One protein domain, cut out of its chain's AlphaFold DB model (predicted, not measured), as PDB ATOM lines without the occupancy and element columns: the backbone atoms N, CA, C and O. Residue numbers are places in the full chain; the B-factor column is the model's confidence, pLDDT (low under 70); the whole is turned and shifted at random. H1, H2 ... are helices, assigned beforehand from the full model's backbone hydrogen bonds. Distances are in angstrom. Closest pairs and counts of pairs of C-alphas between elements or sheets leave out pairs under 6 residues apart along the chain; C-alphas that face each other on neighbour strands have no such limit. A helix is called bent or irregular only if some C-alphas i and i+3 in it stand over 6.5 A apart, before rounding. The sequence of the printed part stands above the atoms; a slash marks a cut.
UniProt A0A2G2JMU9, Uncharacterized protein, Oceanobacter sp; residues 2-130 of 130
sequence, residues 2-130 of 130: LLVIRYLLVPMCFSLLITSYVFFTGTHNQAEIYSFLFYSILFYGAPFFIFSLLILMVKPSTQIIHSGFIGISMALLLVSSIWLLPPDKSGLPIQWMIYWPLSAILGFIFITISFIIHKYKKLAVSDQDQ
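AT A GLANCE: This is residues 2 to 130 of the 130 residues of an uncharacterized protein of Oceanobacter sp (UniProt A0A2G2JMU9). H1, H2b, H3 and H4 make an up-and-down bundle, each running against the one before. Residues 119 to 130, of which 119 to 126 belong to H4, stick out. The printed part, all helix, has 129 residues with H1 to H4 in order; it is loose, radius of gyration of the C-alphas 18.3 A, spanning 71 by 30 by 21 A.

HOW THE PARTS SIT: Start at H1, residues 2 to 25. By its hydrogen bonds H2, residues 30 to 58, was assigned as one helix, but it is bent, C-alphas 44 and 47 lying 7.1 A apart; its arms are H2a, 30 to 44, and H2b, 47 to 58. H1 and H2a form a hairpin, closest C-alphas Ser 15 and Ser 40, 5.3 A. H3, residues 62 to 84, touches H2b with residues 65 to 72 alone, another hairpin, closest C-alphas Ile 72 and Pro 47, 6.9 A. H3 and H4, residues 94 to 126, form a hairpin at a shallow tilt of 29 degrees, closest C-alphas Gly 71 and Gly 107, 4.3 A. H1 and H4 are apart. Every O i to N i+4 pair is within hydrogen-bond range in H2a and H2b, 17 of 20 in H1, 16 of 19 in H3, 27 of 29 in H4.

IN THESE COORDINATES: Find C-alpha 2 at (375.422, 327.576, 292.480); H1 runs 35.4 A, H3 34.0 A. H4 is only just irregular, with C-alphas 97 and 100 6.8 A apart, and runs 48.6 A from first to last C-alpha, ending with C-alpha 126 at (380.619, 349.662, 312.725).

THE WHOLE: The printed part has no cut and no long link. Residues 83 to 95 and 127 to 130 have pLDDT under 70.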
ATOM      1  N   LEU A   2     374.965 328.952 292.210       89.62
ATOM      2  CA  LEU A   2     375.422 327.576 292.480       89.62
ATOM      3  C   LEU A   2     374.841 326.972 293.771       89.62
ATOM      4  O   LEU A   2     374.467 325.806 293.793       89.62
ATOM      5  N   LEU A   3     374.718 327.780 294.829       91.44
ATOM      6  CA  LEU A   3     374.123 327.352 296.096       91.44
ATOM      7  C   LEU A   3     372.670 326.876 295.942       91.44
ATOM      8  O   LEU A   3     372.311 325.842 296.486       91.44
ATOM      9  N   VAL A   4     371.858 327.616 295.186       91.69
ATOM     10  CA  VAL A   4     370.448 327.282 294.936       91.69
ATOM     11  C   VAL A   4     370.361 325.939 294.221       91.69
ATOM     12  O   VAL A   4     369.651 325.054 294.676       91.69
ATOM     13  N   ILE A   5     371.164 325.752 293.168       93.25
ATOM     14  CA  ILE A   5     371.216 324.496 292.407       93.25
ATOM     15  C   ILE A   5     371.540 323.315 293.329       93.25
ATOM     16  O   ILE A   5     370.862 322.297 293.268       93.25
ATOM     17  N   ARG A   6     372.520 323.463 294.232       94.56
ATOM     18  CA  ARG A   6     372.873 322.409 295.200       94.56
ATOM     19  C   ARG A   6     371.697 322.021 296.095       94.56
ATOM     20  O   ARG A   6     371.514 320.839 296.355       94.56
ATOM     21  N   TYR A   7     370.893 322.984 296.537       96.25
ATOM     22  CA  TYR A   7     369.716 322.691 297.354       96.25
ATOM     23  C   TYR A   7     368.545 322.119 296.564       96.25
ATOM     24  O   TYR A   7     367.813 321.306 297.111       96.25
ATOM     25  N   LEU A   8     368.393 322.468 295.285       95.56
ATOM     26  CA  LEU A   8     367.386 321.846 294.419       95.56
ATOM     27  C   LEU A   8     367.652 320.353 294.180       95.56
ATOM     28  O   LEU A   8     366.712 319.608 293.916       95.56
ATOM     29  N   LEU A   9     368.899 319.894 294.330       96.06
ATOM     30  CA  LEU A   9     369.222 318.467 294.264       96.06
ATOM     31  C   LEU A   9     368.679 317.679 295.463       96.06
ATOM     32  O   LEU A   9     368.410 316.493 295.318       96.06
ATOM     33  N   VAL A  10     368.475 318.311 296.623       95.50
ATOM     34  CA  VAL A  10     367.978 317.634 297.836       95.50
ATOM     35  C   VAL A  10     366.614 316.966 297.601       95.50
ATOM     36  O   VAL A  10     366.532 315.745 297.755       95.50
ATOM     37  N   PRO A  11     365.552 317.686 297.179       94.94
ATOM     38  CA  PRO A  11     364.263 317.055 296.909       94.94
ATOM     39  C   PRO A  11     364.314 316.097 295.712       94.94
ATOM     40  O   PRO A  11     363.580 315.114 295.706       94.94
ATOM     41  N   MET A  12     365.198 316.318 294.729       95.44
ATOM     42  CA  MET A  12     365.375 315.396 293.597       95.44
ATOM     43  C   MET A  12     365.943 314.045 294.050       95.44
ATOM     44  O   MET A  12     365.367 313.004 293.744       95.44
ATOM     45  N   CYS A  13     367.032 314.051 294.824       95.81
ATOM     46  CA  CYS A  13     367.625 312.838 295.384       95.81
ATOM     47  C   CYS A  13     366.646 312.116 296.312       95.81
ATOM     48  O   CYS A  13     366.516 310.897 296.230       95.81
ATOM     49  N   PHE A  14     365.920 312.855 297.152       92.88
ATOM     50  CA  PHE A  14     364.906 312.275 298.032       92.88
ATOM     51  C   PHE A  14     363.770 311.602 297.246       92.88
ATOM     52  O   PHE A  14     363.400 310.465 297.533       92.88
ATOM     53  N   SER A  15     363.274 312.261 296.194       92.81
ATOM     54  CA  SER A  15     362.224 311.716 295.328       92.81
ATOM     55  C   SER A  15     362.682 310.459 294.591       92.81
ATOM     56  O   SER A  15     361.917 309.499 294.487       92.81
ATOM     57  N   LEU A  16     363.936 310.434 294.124       94.44
ATOM     58  CA  LEU A  16     364.542 309.247 293.520       94.44
ATOM     59  C   LEU A  16     364.618 308.092 294.520       94.44
ATOM     60  O   LEU A  16     364.189 306.993 294.186       94.44
ATOM     61  N   LEU A  17     365.084 308.339 295.749       91.94
ATOM     62  CA  LEU A  17     365.181 307.312 296.791       91.94
ATOM     63  C   LEU A  17     363.821 306.681 297.112       91.94
ATOM     64  O   LEU A  17     363.709 305.455 297.133       91.94
ATOM     65  N   ILE A  18     362.780 307.495 297.313       88.06
ATOM     66  CA  ILE A  18     361.430 306.976 297.577       88.06
ATOM     67  C   ILE A  18     360.899 306.211 296.365       88.06
ATOM     68  O   ILE A  18     360.340 305.128 296.519       88.06
ATOM     69  N   THR A  19     361.085 306.743 295.156       89.75
ATOM     70  CA  THR A  19     360.621 306.068 293.938       89.75
ATOM     71  C   THR A  19     361.305 304.715 293.769       89.75
ATOM     72  O   THR A  19     360.640 303.734 293.453       89.75
ATOM     73  N   SER A  20     362.614 304.630 294.026       90.56
ATOM     74  CA  SER A  20     363.345 303.362 294.020       90.56
ATOM     75  C   SER A  20     362.794 302.393 295.063       90.56
ATOM     76  O   SER A  20     362.571 301.231 294.742       90.56
ATOM     77  N   TYR A  21     362.514 302.855 296.284       87.50
ATOM     78  CA  TYR A  21     361.900 302.016 297.316       87.50
ATOM     79  C   TYR A  21     360.545 301.444 296.870       87.50
ATOM     80  O   TYR A  21     360.332 300.237 296.972       87.50
ATOM     81  N   VAL A  22     359.659 302.277 296.317       85.31
ATOM     82  CA  VAL A  22     358.348 301.844 295.798       85.31
ATOM     83  C   VAL A  22     358.513 300.850 294.644       85.31
ATOM     84  O   VAL A  22     357.877 299.801 294.636       85.31
ATOM     85  N   PHE A  23     359.432 301.124 293.714       87.19
ATOM     86  CA  PHE A  23     359.737 300.230 292.596       87.19
ATOM     87  C   PHE A  23     360.183 298.832 293.050       87.19
ATOM     88  O   PHE A  23     359.785 297.842 292.447       87.19
ATOM     89  N   PHE A  24     360.992 298.735 294.111       88.06
ATOM     90  CA  PHE A  24     361.498 297.451 294.609       88.06
ATOM     91  C   PHE A  24     360.531 296.704 295.540       88.06
ATOM     92  O   PHE A  24     360.738 295.515 295.779       88.06
ATOM     93  N   THR A  25     359.510 297.367 296.089       84.81
ATOM     94  CA  THR A  25     358.614 296.781 297.107       84.81
ATOM     95  C   THR A  25     357.217 296.435 296.596       84.81
ATOM     96  O   THR A  25     356.480 295.743 297.299       84.81
ATOM     97  N   GLY A  26     356.850 296.857 295.384       77.69
ATOM     98  CA  GLY A  26     355.526 296.614 294.814       77.69
ATOM     99  C   GLY A  26     355.549 296.191 293.350       77.69
ATOM    100  O   GLY A  26     356.547 296.311 292.644       77.69
ATOM    101  N   THR A  27     354.408 295.694 292.874       79.50
ATOM    102  CA  THR A  27     354.162 295.457 291.450       79.50
ATOM    103  C   THR A  27     353.538 296.708 290.849       79.50
ATOM    104  O   THR A  27     352.348 296.958 291.039       79.50
ATOM    105  N   HIS A  28     354.339 297.483 290.127       83.69
ATOM    106  CA  HIS A  28     353.908 298.725 289.491       83.69
ATOM    107  C   HIS A  28     354.211 298.686 288.001       83.69
ATOM    108  O   HIS A  28     355.227 298.132 287.574       83.69
ATOM    109  N   ASN A  29     353.342 299.291 287.195       89.38
ATOM    110  CA  ASN A  29     353.664 299.505 285.789       89.38
ATOM    111  C   ASN A  29     354.625 300.704 285.630       89.38
ATOM    112  O   ASN A  29     354.803 301.522 286.533       89.38
ATOM    113  N   GLN A  30     355.252 300.831 284.458       87.69
ATOM    114  CA  GLN A  30     356.209 301.916 284.205       87.69
ATOM    115  C   GLN A  30     355.568 303.312 284.295       87.69
ATOM    116  O   GLN A  30     356.193 304.243 284.800       87.69
ATOM    117  N   ALA A  31     354.321 303.465 283.839       90.31
ATOM    118  CA  ALA A  31     353.619 304.747 283.852       90.31
ATOM    119  C   ALA A  31     353.340 305.248 285.282       90.31
ATOM    120  O   ALA A  31     353.463 306.445 285.550       90.31
ATOM    121  N   GLU A  32     353.025 304.343 286.208       88.50
ATOM    122  CA  GLU A  32     352.836 304.622 287.633       88.50
ATOM    123  C   GLU A  32     354.133 305.105 288.271       88.50
ATOM    124  O   GLU A  32     354.124 306.106 288.981       88.50
ATOM    125  N   ILE A  33     355.261 304.461 287.964       90.44
ATOM    126  CA  ILE A  33     356.575 304.840 288.496       90.44
ATOM    127  C   ILE A  33     357.008 306.220 287.993       90.44
ATOM    128  O   ILE A  33     357.466 307.045 288.784       90.44
ATOM    129  N   TYR A  34     356.829 306.513 286.701       90.94
ATOM    130  CA  TYR A  34     357.150 307.836 286.159       90.94
ATOM    131  C   TYR A  34     356.245 308.928 286.725       90.94
ATOM    132  O   TYR A  34     356.732 310.000 287.087       90.94
ATOM    133  N   SER A  35     354.945 308.646 286.845       91.12
ATOM    134  CA  SER A  35     353.993 309.569 287.465       91.12
ATOM    135  C   SER A  35     354.370 309.826 288.921       91.12
ATOM    136  O   SER A  35     354.447 310.976 289.348       91.12
ATOM    137  N   PHE A  36     354.686 308.768 289.669       89.56
ATOM    138  CA  PHE A  36     355.102 308.862 291.061       89.56
ATOM    139  C   PHE A  36     356.376 309.695 291.218       89.56
ATOM    140  O   PHE A  36     356.394 310.615 292.033       89.56
ATOM    141  N   LEU A  37     357.407 309.451 290.402       92.62
ATOM    142  CA  LEU A  37     358.636 310.246 290.419       92.62
ATOM    143  C   LEU A  37     358.352 311.726 290.160       92.62
ATOM    144  O   LEU A  37     358.842 312.590 290.888       92.62
ATOM    145  N   PHE A  38     357.551 312.021 289.136       93.62
ATOM    146  CA  PHE A  38     357.221 313.389 288.760       93.62
ATOM    147  C   PHE A  38     356.468 314.122 289.875       93.62
ATOM    148  O   PHE A  38     356.881 315.206 290.293       93.62
ATOM    149  N   TYR A  39     355.409 313.513 290.415       89.75
ATOM    150  CA  TYR A  39     354.640 314.104 291.512       89.75
ATOM    151  C   TYR A  39     355.455 314.213 292.801       89.75
ATOM    152  O   TYR A  39     355.319 315.203 293.512       89.75
ATOM    153  N   SER A  40     356.340 313.254 293.072       90.31
ATOM    154  CA  SER A  40     357.265 313.287 294.206       90.31
ATOM    155  C   SER A  40     358.227 314.478 294.102       90.31
ATOM    156  O   SER A  40     358.303 315.288 295.027       90.31
ATOM    157  N   ILE A  41     358.855 314.687 292.934       94.06
ATOM    158  CA  ILE A  41     359.737 315.842 292.691       94.06
ATOM    159  C   ILE A  41     358.977 317.158 292.851       94.06
ATOM    160  O   ILE A  41     359.488 318.079 293.487       94.06
ATOM    161  N   LEU A  42     357.772 317.270 292.289       93.19
ATOM    162  CA  LEU A  42     356.973 318.487 292.417       93.19
ATOM    163  C   LEU A  42     356.563 318.744 293.865       93.19
ATOM    164  O   LEU A  42     356.677 319.868 294.346       93.19
ATOM    165  N   PHE A  43     356.115 317.712 294.570       91.81
ATOM    166  CA  PHE A  43     355.602 317.854 295.918       91.81
ATOM    167  C   PHE A  43     356.705 318.161 296.937       91.81
ATOM    168  O   PHE A  43     356.598 319.140 297.679       91.81
ATOM    169  N   TYR A  44     357.777 317.364 296.959       92.12
ATOM    170  CA  TYR A  44     358.908 317.588 297.862       92.12
ATOM    171  C   TYR A  44     359.769 318.775 297.415       92.12
ATOM    172  O   TYR A  44     360.412 319.426 298.232       92.12
ATOM    173  N   GLY A  45     359.774 319.093 296.118       95.25
ATOM    174  CA  GLY A  45     360.509 320.225 295.561       95.25
ATOM    175  C   GLY A  45     359.791 321.566 295.678       95.25
ATOM    176  O   GLY A  45     360.468 322.593 295.673       95.25
ATOM    177  N   ALA A  46     358.462 321.602 295.817       95.12
ATOM    178  CA  ALA A  46     357.690 322.849 295.804       95.12
ATOM    179  C   ALA A  46     358.218 323.914 296.787       95.12
ATOM    180  O   ALA A  46     358.489 325.028 296.332       95.12
ATOM    181  N   PRO A  47     358.473 323.619 298.080       96.44
ATOM    182  CA  PRO A  47     359.046 324.612 298.990       96.44
ATOM    183  C   PRO A  47     360.421 325.128 298.542       96.44
ATOM    184  O   PRO A  47     360.694 326.325 298.642       96.44
ATOM    185  N   PHE A  48     361.270 324.256 297.989       97.56
ATOM    186  CA  PHE A  48     362.579 324.639 297.458       97.56
ATOM    187  C   PHE A  48     362.455 325.537 296.221       97.56
ATOM    188  O   PHE A  48     363.177 326.531 296.116       97.56
ATOM    189  N   PHE A  49     361.544 325.225 295.295       96.62
ATOM    190  CA  PHE A  49     361.303 326.028 294.094       96.62
ATOM    191  C   PHE A  49     360.707 327.392 294.436       96.62
ATOM    192  O   PHE A  49     361.226 328.409 293.980       96.62
ATOM    193  N   ILE A  50     359.682 327.433 295.291       96.44
ATOM    194  CA  ILE A  50     359.060 328.679 295.755       96.44
ATOM    195  C   ILE A  50     360.106 329.557 296.443       96.44
ATOM    196  O   ILE A  50     360.239 330.736 296.113       96.44
ATOM    197  N   PHE A  51     360.907 328.990 297.346       97.00
ATOM    198  CA  PHE A  51     361.945 329.761 298.018       97.00
ATOM    199  C   PHE A  51     363.032 330.245 297.048       97.00
ATOM    200  O   PHE A  51     363.474 331.388 297.140       97.00
ATOM    201  N   SER A  52     363.407 329.431 296.057       96.25
ATOM    202  CA  SER A  52     364.330 329.839 294.989       96.25
ATOM    203  C   SER A  52     363.798 331.029 294.188       96.25
ATOM    204  O   SER A  52     364.554 331.961 293.913       96.25
ATOM    205  N   LEU A  53     362.503 331.036 293.854       95.69
ATOM    206  CA  LEU A  53     361.854 332.167 293.187       95.69
ATOM    207  C   LEU A  53     361.894 333.427 294.061       95.69
ATOM    208  O   LEU A  53     362.281 334.491 293.581       95.69
ATOM    209  N   LEU A  54     361.601 333.307 295.360       95.00
ATOM    210  CA  LEU A  54     361.694 334.430 296.302       95.00
ATOM    211  C   LEU A  54     363.121 334.991 296.401       95.00
ATOM    212  O   LEU A  54     363.311 336.209 296.430       95.00
ATOM    213  N   ILE A  55     364.139 334.125 296.394       94.94
ATOM    214  CA  ILE A  55     365.550 334.534 296.388       94.94
ATOM    215  C   ILE A  55     365.886 335.349 295.134       94.94
ATOM    216  O   ILE A  55     366.612 336.338 295.238       94.94
ATOM    217  N   LEU A  56     365.362 334.971 293.963       92.81
ATOM    218  CA  LEU A  56     365.583 335.721 292.719       92.81
ATOM    219  C   LEU A  56     364.976 337.131 292.778       92.81
ATOM    220  O   LEU A  56     365.567 338.065 292.234       92.81
ATOM    221  N   MET A  57     363.841 337.289 293.467       94.00
ATOM    222  CA  MET A  57     363.155 338.575 293.626       94.00
ATOM    223  C   MET A  57     363.840 339.482 294.658       94.00
ATOM    224  O   MET A  57     364.082 340.654 294.382       94.00
ATOM    225  N   VAL A  58     364.170 338.948 295.837       93.62
ATOM    226  CA  VAL A  58     364.658 339.739 296.985       93.62
ATOM    227  C   VAL A  58     366.184 339.889 296.995       93.62
ATOM    228  O   VAL A  58     366.707 340.841 297.566       93.62
ATOM    229  N   LYS A  59     366.913 338.963 296.360       91.00
ATOM    230  CA  LYS A  59     368.388 338.902 296.333       91.00
ATOM    231  C   LYS A  59     369.042 339.029 297.728       91.00
ATOM    232  O   LYS A  59     369.923 339.870 297.917       91.00
ATOM    233  N   PRO A  60     368.639 338.209 298.721       90.94
ATOM    234  CA  PRO A  60     369.208 338.260 300.065       90.94
ATOM    235  C   PRO A  60     370.675 337.797 300.098       90.94
ATOM    236  O   PRO A  60     371.184 337.189 299.153       90.94
ATOM    237  N   SER A  61     371.361 338.050 301.217       93.19
ATOM    238  CA  SER A  61     372.743 337.596 301.411       93.19
ATOM    239  C   SER A  61     372.847 336.064 301.409       93.19
ATOM    240  O   SER A  61     371.924 335.354 301.817       93.19
ATOM    241  N   THR A  62     374.002 335.534 300.996       93.50
ATOM    242  CA  THR A  62     374.258 334.083 300.905       93.50
ATOM    243  C   THR A  62     373.964 333.339 302.208       93.50
ATOM    244  O   THR A  62     373.449 332.223 302.174       93.50
ATOM    245  N   GLN A  63     374.247 333.964 303.354       93.88
ATOM    246  CA  GLN A  63     373.979 333.392 304.675       93.88
ATOM    247  C   GLN A  63     372.477 333.150 304.894       93.88
ATOM    248  O   GLN A  63     372.085 332.062 305.314       93.88
ATOM    249  N   ILE A  64     371.639 334.131 304.545       94.88
ATOM    250  CA  ILE A  64     370.180 334.043 304.683       94.88
ATOM    251  C   ILE A  64     369.617 332.989 303.722       94.88
ATOM    252  O   ILE A  64     368.772 332.187 304.119       94.88
ATOM    253  N   ILE A  65     370.129 332.941 302.486       96.12
ATOM    254  CA  ILE A  65     369.761 331.913 301.497       96.12
ATOM    255  C   ILE A  65     370.025 330.512 302.057       96.12
ATOM    256  O   ILE A  65     369.143 329.657 302.038       96.12
ATOM    257  N   HIS A  66     371.240 330.280 302.559       96.75
ATOM    258  CA  HIS A  66     371.652 328.989 303.106       96.75
ATOM    259  C   HIS A  66     370.765 328.581 304.285       96.75
ATOM    260  O   HIS A  66     370.255 327.464 304.320       96.75
ATOM    261  N   SER A  67     370.519 329.514 305.206       97.12
ATOM    262  CA  SER A  67     369.691 329.273 306.384       97.12
ATOM    263  C   SER A  67     368.257 328.875 306.018       97.12
ATOM    264  O   SER A  67     367.759 327.867 306.518       97.12
ATOM    265  N   GLY A  68     367.619 329.583 305.080       97.00
ATOM    266  CA  GLY A  68     366.266 329.240 304.632       97.00
ATOM    267  C   GLY A  68     366.172 327.843 304.013       97.00
ATOM    268  O   GLY A  68     365.282 327.072 304.368       97.00
ATOM    269  N   PHE A  69     367.132 327.465 303.163       97.81
ATOM    270  CA  PHE A  69     367.169 326.111 302.605       97.81
ATOM    271  C   PHE A  69     367.457 325.029 303.650       97.81
ATOM    272  O   PHE A  69     366.929 323.924 303.520       97.81
ATOM    273  N   ILE A  70     368.249 325.319 304.689       97.69
ATOM    274  CA  ILE A  70     368.427 324.403 305.826       97.69
ATOM    275  C   ILE A  70     367.093 324.195 306.540       97.69
ATOM    276  O   ILE A  70     366.730 323.052 306.791       97.69
ATOM    277  N   GLY A  71     366.338 325.265 306.812       97.38
ATOM    278  CA  GLY A  71     365.018 325.162 307.441       97.38
ATOM    279  C   GLY A  71     364.052 324.282 306.637       97.38
ATOM    280  O   GLY A  71     363.422 323.383 307.191       97.38
ATOM    281  N   ILE A  72     364.003 324.470 305.315       97.69
ATOM    282  CA  ILE A  72     363.176 323.648 304.414       97.69
ATOM    283  C   ILE A  72     363.666 322.189 304.375       97.69
ATOM    284  O   ILE A  72     362.863 321.259 304.441       97.69
ATOM    285  N   SER A  73     364.982 321.967 304.313       97.12
ATOM    286  CA  SER A  73     365.574 320.620 304.359       97.12
ATOM    287  C   SER A  73     365.281 319.912 305.683       97.12
ATOM    288  O   SER A  73     365.007 318.715 305.697       97.12
ATOM    289  N   MET A  74     365.281 320.653 306.794       96.38
ATOM    290  CA  MET A  74     364.941 320.130 308.114       96.38
ATOM    291  C   MET A  74     363.470 319.710 308.180       96.38
ATOM    292  O   MET A  74     363.169 318.652 308.721       96.38
ATOM    293  N   ALA A  75     362.553 320.476 307.580       95.19
ATOM    294  CA  ALA A  75     361.151 320.067 307.472       95.19
ATOM    295  C   ALA A  75     361.001 318.751 306.695       95.19
ATOM    296  O   ALA A  75     360.254 317.872 307.117       95.19
ATOM    297  N   LEU A  76     361.745 318.594 305.593       92.88
ATOM    298  CA  LEU A  76     361.742 317.358 304.809       92.88
ATOM    299  C   LEU A  76     362.264 316.173 305.630       92.88
ATOM    300  O   LEU A  76     361.654 315.109 305.614       92.88
ATOM    301  N   LEU A  77     363.352 316.372 306.380       92.19
ATOM    302  CA  LEU A  77     363.921 315.365 307.278       92.19
ATOM    303  C   LEU A  77     362.948 314.963 308.399       92.19
ATOM    304  O   LEU A  77     362.832 313.787 308.729       92.19
ATOM    305  N   LEU A  78     362.242 315.928 308.991       90.94
ATOM    306  CA  LEU A  78     361.276 315.668 310.059       90.94
ATOM    307  C   LEU A  78     360.042 314.925 309.547       90.94
ATOM    308  O   LEU A  78     359.551 314.022 310.210       90.94
ATOM    309  N   VAL A  79     359.533 315.277 308.367       88.75
ATOM    310  CA  VAL A  79     358.392 314.551 307.795       88.75
ATOM    311  C   VAL A  79     358.798 313.157 307.327       88.75
ATOM    312  O   VAL A  79     358.025 312.214 307.482       88.75
ATOM    313  N   SER A  80     360.011 312.997 306.798       85.06
ATOM    314  CA  SER A  80     360.505 311.685 306.386       85.06
ATOM    315  C   SER A  80     360.833 310.779 307.571       85.06
ATOM    316  O   SER A  80     360.631 309.577 307.469       85.06
ATOM    317  N   SER A  81     361.241 311.307 308.729       83.50
ATOM    318  CA  SER A  81     361.438 310.477 309.928       83.50
ATOM    319  C   SER A  81     360.128 309.890 310.465       83.50
ATOM    320  O   SER A  81     360.128 308.796 311.028       83.50
ATOM    321  N   ILE A  82     358.993 310.549 310.206       76.88
ATOM    322  CA  ILE A  82     357.654 310.029 310.521       76.88
ATOM    323  C   ILE A  82     357.306 308.804 309.652       76.88
ATOM    324  O   ILE A  82     356.440 308.026 310.039       76.88
ATOM    325  N   TRP A  83     358.001 308.549 308.533       66.25
ATOM    326  CA  TRP A  83     357.812 307.314 307.746       66.25
ATOM    327  C   TRP A  83     358.207 306.042 308.504       66.25
ATOM    328  O   TRP A  83     357.764 304.959 308.137       66.25
ATOM    329  N   LEU A  84     359.025 306.157 309.554       58.22
ATOM    330  CA  LEU A  84     359.378 305.025 310.416       58.22
ATOM    331  C   LEU A  84     358.230 304.622 311.357       58.22
ATOM    332  O   LEU A  84     358.317 303.585 312.015       58.22
ATOM    333  N   LEU A  85     357.172 305.432 311.447       60.09
ATOM    334  CA  LEU A  85     355.992 305.139 312.248       60.09
ATOM    335  C   LEU A  85     354.949 304.393 311.402       60.09
ATOM    336  O   LEU A  85     354.856 304.627 310.196       60.09
ATOM    337  N   PRO A  86     354.161 303.488 312.012       58.19
ATOM    338  CA  PRO A  86     353.149 302.731 311.290       58.19
ATOM    339  C   PRO A  86     352.197 303.672 310.533       58.19
ATOM    340  O   PRO A  86     351.816 304.714 311.077       58.19
ATOM    341  N   PRO A  87     351.816 303.323 309.289       60.88
ATOM    342  CA  PRO A  87     350.977 304.174 308.460       60.88
ATOM    343  C   PRO A  87     349.646 304.463 309.156       60.88
ATOM    344  O   PRO A  87     349.041 303.581 309.773       60.88
ATOM    345  N   ASP A  88     349.204 305.718 309.059       57.38
ATOM    346  CA  ASP A  88     347.923 306.150 309.605       57.38
ATOM    347  C   ASP A  88     346.782 305.307 309.010       57.38
ATOM    348  O   ASP A  88     346.687 305.109 307.795       57.38
ATOM    349  N   LYS A  89     345.893 304.818 309.881       59.06
ATOM    350  CA  LYS A  89     344.736 303.988 309.519       59.06
ATOM    351  C   LYS A  89     343.722 304.735 308.655       59.06
ATOM    352  O   LYS A  89     342.876 304.094 308.040       59.06
ATOM    353  N   SER A  90     343.786 306.069 308.623       60.66
ATOM    354  CA  SER A  90     342.925 306.901 307.781       60.66
ATOM    355  C   SER A  90     343.185 306.718 306.279       60.66
ATOM    356  O   SER A  90     342.349 307.112 305.468       60.66
ATOM    357  N   GLY A  91     344.339 306.153 305.891       56.47
ATOM    358  CA  GLY A  91     344.760 306.040 304.491       56.47
ATOM    359  C   GLY A  91     345.093 307.386 303.833       56.47
ATOM    360  O   GLY A  91     345.547 307.413 302.690       56.47
ATOM    361  N   LEU A  92     344.906 308.503 304.547       55.66
ATOM    362  CA  LEU A  92     345.313 309.826 304.110       55.66
ATOM    363  C   LEU A  92     346.772 310.022 304.495       55.66
ATOM    364  O   LEU A  92     347.137 309.854 305.663       55.66
ATOM    365  N   PRO A  93     347.637 310.412 303.555       64.62
ATOM    366  CA  PRO A  93     349.035 310.525 303.876       64.62
ATOM    367  C   PRO A  93     349.233 311.906 304.531       64.62
ATOM    368  O   PRO A  93     349.595 312.890 303.895       64.62
ATOM    369  N   ILE A  94     348.947 311.991 305.837       66.88
ATOM    370  CA  ILE A  94     348.990 313.218 306.665       66.88
ATOM    371  C   ILE A  94     350.335 313.959 306.569       66.88
ATOM    372  O   ILE A  94     350.422 315.180 306.688       66.88
ATOM    373  N   GLN A  95     351.383 313.205 306.249       66.56
ATOM    374  CA  GLN A  95     352.735 313.652 305.928       66.56
ATOM    375  C   GLN A  95     352.759 314.690 304.789       66.56
ATOM    376  O   GLN A  95     353.537 315.643 304.826       66.56
ATOM    377  N   TRP A  96     351.868 314.551 303.807       70.12
ATOM    378  CA  TRP A  96     351.763 315.460 302.667       70.12
ATOM    379  C   TRP A  96     351.070 316.766 303.071       70.12
ATOM    380  O   TRP A  96     351.385 317.837 302.562       70.12
ATOM    381  N   MET A  97     350.170 316.708 304.049       79.38
ATOM    382  CA  MET A  97     349.486 317.899 304.546       79.38
ATOM    383  C   MET A  97     350.383 318.750 305.451       79.38
ATOM    384  O   MET A  97     350.264 319.971 305.446       79.38
ATOM    385  N   ILE A  98     351.297 318.128 306.206       88.19
ATOM    386  CA  ILE A  98     352.157 318.844 307.160       88.19
ATOM    387  C   ILE A  98     353.460 319.364 306.544       88.19
ATOM    388  O   ILE A  98     353.981 320.380 307.007       88.19
ATOM    389  N   TYR A  99     353.983 318.718 305.494       91.12
ATOM    390  CA  TYR A  99     355.291 319.066 304.930       91.12
ATOM    391  C   TYR A  99     355.380 320.521 304.461       91.12
ATOM    392  O   TYR A  99     356.336 321.221 304.804       91.12
ATOM    393  N   TRP A 100     354.389 321.003 303.709       92.94
ATOM    394  CA  TRP A 100     354.419 322.365 303.170       92.94
ATOM    395  C   TRP A 100     354.299 323.434 304.268       92.94
ATOM    396  O   TRP A 100     355.176 324.304 304.319       92.94
ATOM    397  N   PRO A 101     353.310 323.372 305.191       94.31
ATOM    398  CA  PRO A 101     353.249 324.289 306.329       94.31
ATOM    399  C   PRO A 101     354.520 324.267 307.179       94.31
ATOM    400  O   PRO A 101     355.059 325.322 307.510       94.31
ATOM    401  N   LEU A 102     355.044 323.077 307.491       94.88
ATOM    402  CA  LEU A 102     356.247 322.946 308.308       94.88
ATOM    403  C   LEU A 102     357.473 323.545 307.609       94.88
ATOM    404  O   LEU A 102     358.268 324.228 308.251       94.88
ATOM    405  N   SER A 103     357.602 323.347 306.295       96.81
ATOM    406  CA  SER A 103     358.668 323.953 305.490       96.81
ATOM    407  C   SER A 103     358.604 325.475 305.509       96.81
ATOM    408  O   SER A 103     359.640 326.123 305.651       96.81
ATOM    409  N   ALA A 104     357.403 326.049 305.407       96.31
ATOM    410  CA  ALA A 104     357.213 327.492 305.490       96.31
ATOM    411  C   ALA A 104     357.593 328.030 306.879       96.31
ATOM    412  O   ALA A 104     358.347 328.998 306.973       96.31
ATOM    413  N   ILE A 105     357.134 327.371 307.949       97.62
ATOM    414  CA  ILE A 105     357.423 327.764 309.336       97.62
ATOM    415  C   ILE A 105     358.925 327.680 309.625       97.62
ATOM    416  O   ILE A 105     359.523 328.665 310.059       97.62
ATOM    417  N   LEU A 106     359.562 326.536 309.356       97.62
ATOM    418  CA  LEU A 106     360.990 326.360 309.624       97.62
ATOM    419  C   LEU A 106     361.849 327.242 308.719       97.62
ATOM    420  O   LEU A 106     362.785 327.872 309.206       97.62
ATOM    421  N   GLY A 107     361.513 327.357 307.432       97.06
ATOM    422  CA  GLY A 107     362.181 328.284 306.522       97.06
ATOM    423  C   GLY A 107     362.137 329.719 307.052       97.06
ATOM    424  O   GLY A 107     363.177 330.369 307.155       97.06
ATOM    425  N   PHE A 108     360.960 330.187 307.477       97.00
ATOM    426  CA  PHE A 108     360.782 331.522 308.044       97.00
ATOM    427  C   PHE A 108     361.583 331.734 309.335       97.00
ATOM    428  O   PHE A 108     362.262 332.755 309.468       97.00
ATOM    429  N   ILE A 109     361.554 330.776 310.268       97.75
ATOM    430  CA  ILE A 109     362.316 330.845 311.524       97.75
ATOM    431  C   ILE A 109     363.815 330.973 311.234       97.75
ATOM    432  O   ILE A 109     364.469 331.882 311.746       97.75
ATOM    433  N   PHE A 110     364.356 330.109 310.374       97.75
ATOM    434  CA  PHE A 110     365.779 330.106 310.038       97.75
ATOM    435  C   PHE A 110     366.207 331.402 309.335       97.75
ATOM    436  O   PHE A 110     367.192 332.026 309.734       97.75
ATOM    437  N   ILE A 111     365.428 331.871 308.355       96.88
ATOM    438  CA  ILE A 111     365.656 333.159 307.680       96.88
ATOM    439  C   ILE A 111     365.670 334.306 308.690       96.88
ATOM    440  O   ILE A 111     366.584 335.130 308.663       96.88
ATOM    441  N   THR A 112     364.688 334.349 309.592       96.25
ATOM    442  CA  THR A 112     364.541 335.420 310.585       96.25
ATOM    443  C   THR A 112     365.724 335.443 311.547       96.25
ATOM    444  O   THR A 112     366.347 336.487 311.731       96.25
ATOM    445  N   ILE A 113     366.099 334.288 312.102       95.94
ATOM    446  CA  ILE A 113     367.268 334.164 312.982       95.94
ATOM    447  C   ILE A 113     368.539 334.587 312.237       95.94
ATOM    448  O   ILE A 113     369.318 335.396 312.745       95.94
ATOM    449  N   SER A 114     368.738 334.102 311.008       96.06
ATOM    450  CA  SER A 114     369.905 334.466 310.202       96.06
ATOM    451  C   SER A 114     369.950 335.959 309.886       96.06
ATOM    452  O   SER A 114     371.037 336.537 309.858       96.06
ATOM    453  N   PHE A 115     368.803 336.585 309.631       94.69
ATOM    454  CA  PHE A 115     368.709 338.017 309.385       94.69
ATOM    455  C   PHE A 115     369.082 338.825 310.633       94.69
ATOM    456  O   PHE A 115     369.892 339.748 310.541       94.69
ATOM    457  N   ILE A 116     368.552 338.445 311.799       94.75
ATOM    458  CA  ILE A 116     368.860 339.084 313.084       94.75
ATOM    459  C   ILE A 116     370.366 339.008 313.368       94.75
ATOM    460  O   ILE A 116     370.999 340.037 313.603       94.75
ATOM    461  N   ILE A 117     370.964 337.817 313.262       93.50
ATOM    462  CA  ILE A 117     372.406 337.611 313.481       93.50
ATOM    463  C   ILE A 117     373.237 338.448 312.502       93.50
ATOM    464  O   ILE A 117     374.199 339.106 312.900       93.50
ATOM    465  N   HIS A 118     372.863 338.450 311.220       91.00
ATOM    466  CA  HIS A 118     373.559 339.231 310.200       91.00
ATOM    467  C   HIS A 118     373.523 340.736 310.508       91.00
ATOM    468  O   HIS A 118     374.543 341.417 310.384       91.00
ATOM    469  N   LYS A 119     372.372 341.248 310.965       90.62
ATOM    470  CA  LYS A 119     372.201 342.654 311.343       90.62
ATOM    471  C   LYS A 119     373.077 343.035 312.540       90.62
ATOM    472  O   LYS A 119     373.795 344.025 312.452       90.62
ATOM    473  N   TYR A 120     373.064 342.248 313.617       90.62
ATOM    474  CA  TYR A 120     373.883 342.529 314.805       90.62
ATOM    475  C   TYR A 120     375.381 342.473 314.513       90.62
ATOM    476  O   TYR A 120     376.122 343.342 314.963       90.62
ATOM    477  N   LYS A 121     375.827 341.509 313.698       87.56
ATOM    478  CA  LYS A 121     377.231 341.433 313.281       87.56
ATOM    479  C   LYS A 121     377.669 342.687 312.522       87.56
ATOM    480  O   LYS A 121     378.785 343.152 312.712       87.56
ATOM    481  N   LYS A 122     376.799 343.242 311.674       83.69
ATOM    482  CA  LYS A 122     377.098 344.463 310.919       83.69
ATOM    483  C   LYS A 122     377.210 345.697 311.825       83.69
ATOM    484  O   LYS A 122     378.072 346.529 311.581       83.69
ATOM    485  N   LEU A 123     376.364 345.797 312.854       83.56
ATOM    486  CA  LEU A 123     376.417 346.891 313.832       83.56
ATOM    487  C   LEU A 123     377.698 346.830 314.675       83.56
ATOM    488  O   LEU A 123     378.402 347.821 314.767       83.56
ATOM    489  N   ALA A 124     378.058 345.646 315.178       80.31
ATOM    490  CA  ALA A 124     379.250 345.475 316.010       80.31
ATOM    491  C   ALA A 124     380.566 345.826 315.289       80.31
ATOM    492  O   ALA A 124     381.503 346.284 315.927       80.31
ATOM    493  N   VAL A 125     380.647 345.615 313.970       80.12
ATOM    494  CA  VAL A 125     381.817 346.030 313.171       80.12
ATOM    495  C   VAL A 125     381.861 347.553 313.019       80.12
ATOM    496  O   VAL A 125     382.925 348.142 313.133       80.12
ATOM    497  N   SER A 126     380.705 348.200 312.838       73.19
ATOM    498  CA  SER A 126     380.619 349.662 312.725       73.19
ATOM    499  C   SER A 126     381.066 350.398 313.992       73.19
ATOM    500  O   SER A 126     381.523 351.530 313.880       73.19
ATOM    501  N   ASP A 127     380.920 349.780 315.165       67.44
ATOM    502  CA  ASP A 127     381.333 350.359 316.450       67.44
ATOM    503  C   ASP A 127     382.840 350.183 316.728       67.44
ATOM    504  O   ASP A 127     383.373 350.838 317.615       67.44
ATOM    505  N   GLN A 128     383.537 349.296 316.001       66.12
ATOM    506  CA  GLN A 128     384.990 349.090 316.129       66.12
ATOM    507  C   GLN A 128     385.819 350.005 315.217       66.12
ATOM    508  O   GLN A 128     387.017 350.155 315.441       66.12
ATOM    509  N   ASP A 129     385.183 350.599 314.206       61.41
ATOM    510  CA  ASP A 129     385.804 351.524 313.252       61.41
ATOM    511  C   ASP A 129     385.660 353.010 313.677       61.41
ATOM    512  O   ASP A 129     385.994 353.905 312.895       61.41
ATOM    513  N   GLN A 130     385.153 353.281 314.890       53.38
ATOM    514  CA  GLN A 130     385.056 354.612 315.519       53.38
ATOM    515  C   GLN A 130     386.068 354.765 316.655       53.38
ATOM    516  O   GLN A 130     386.627 355.879 316.775       53.38
TER     517      GLN A 130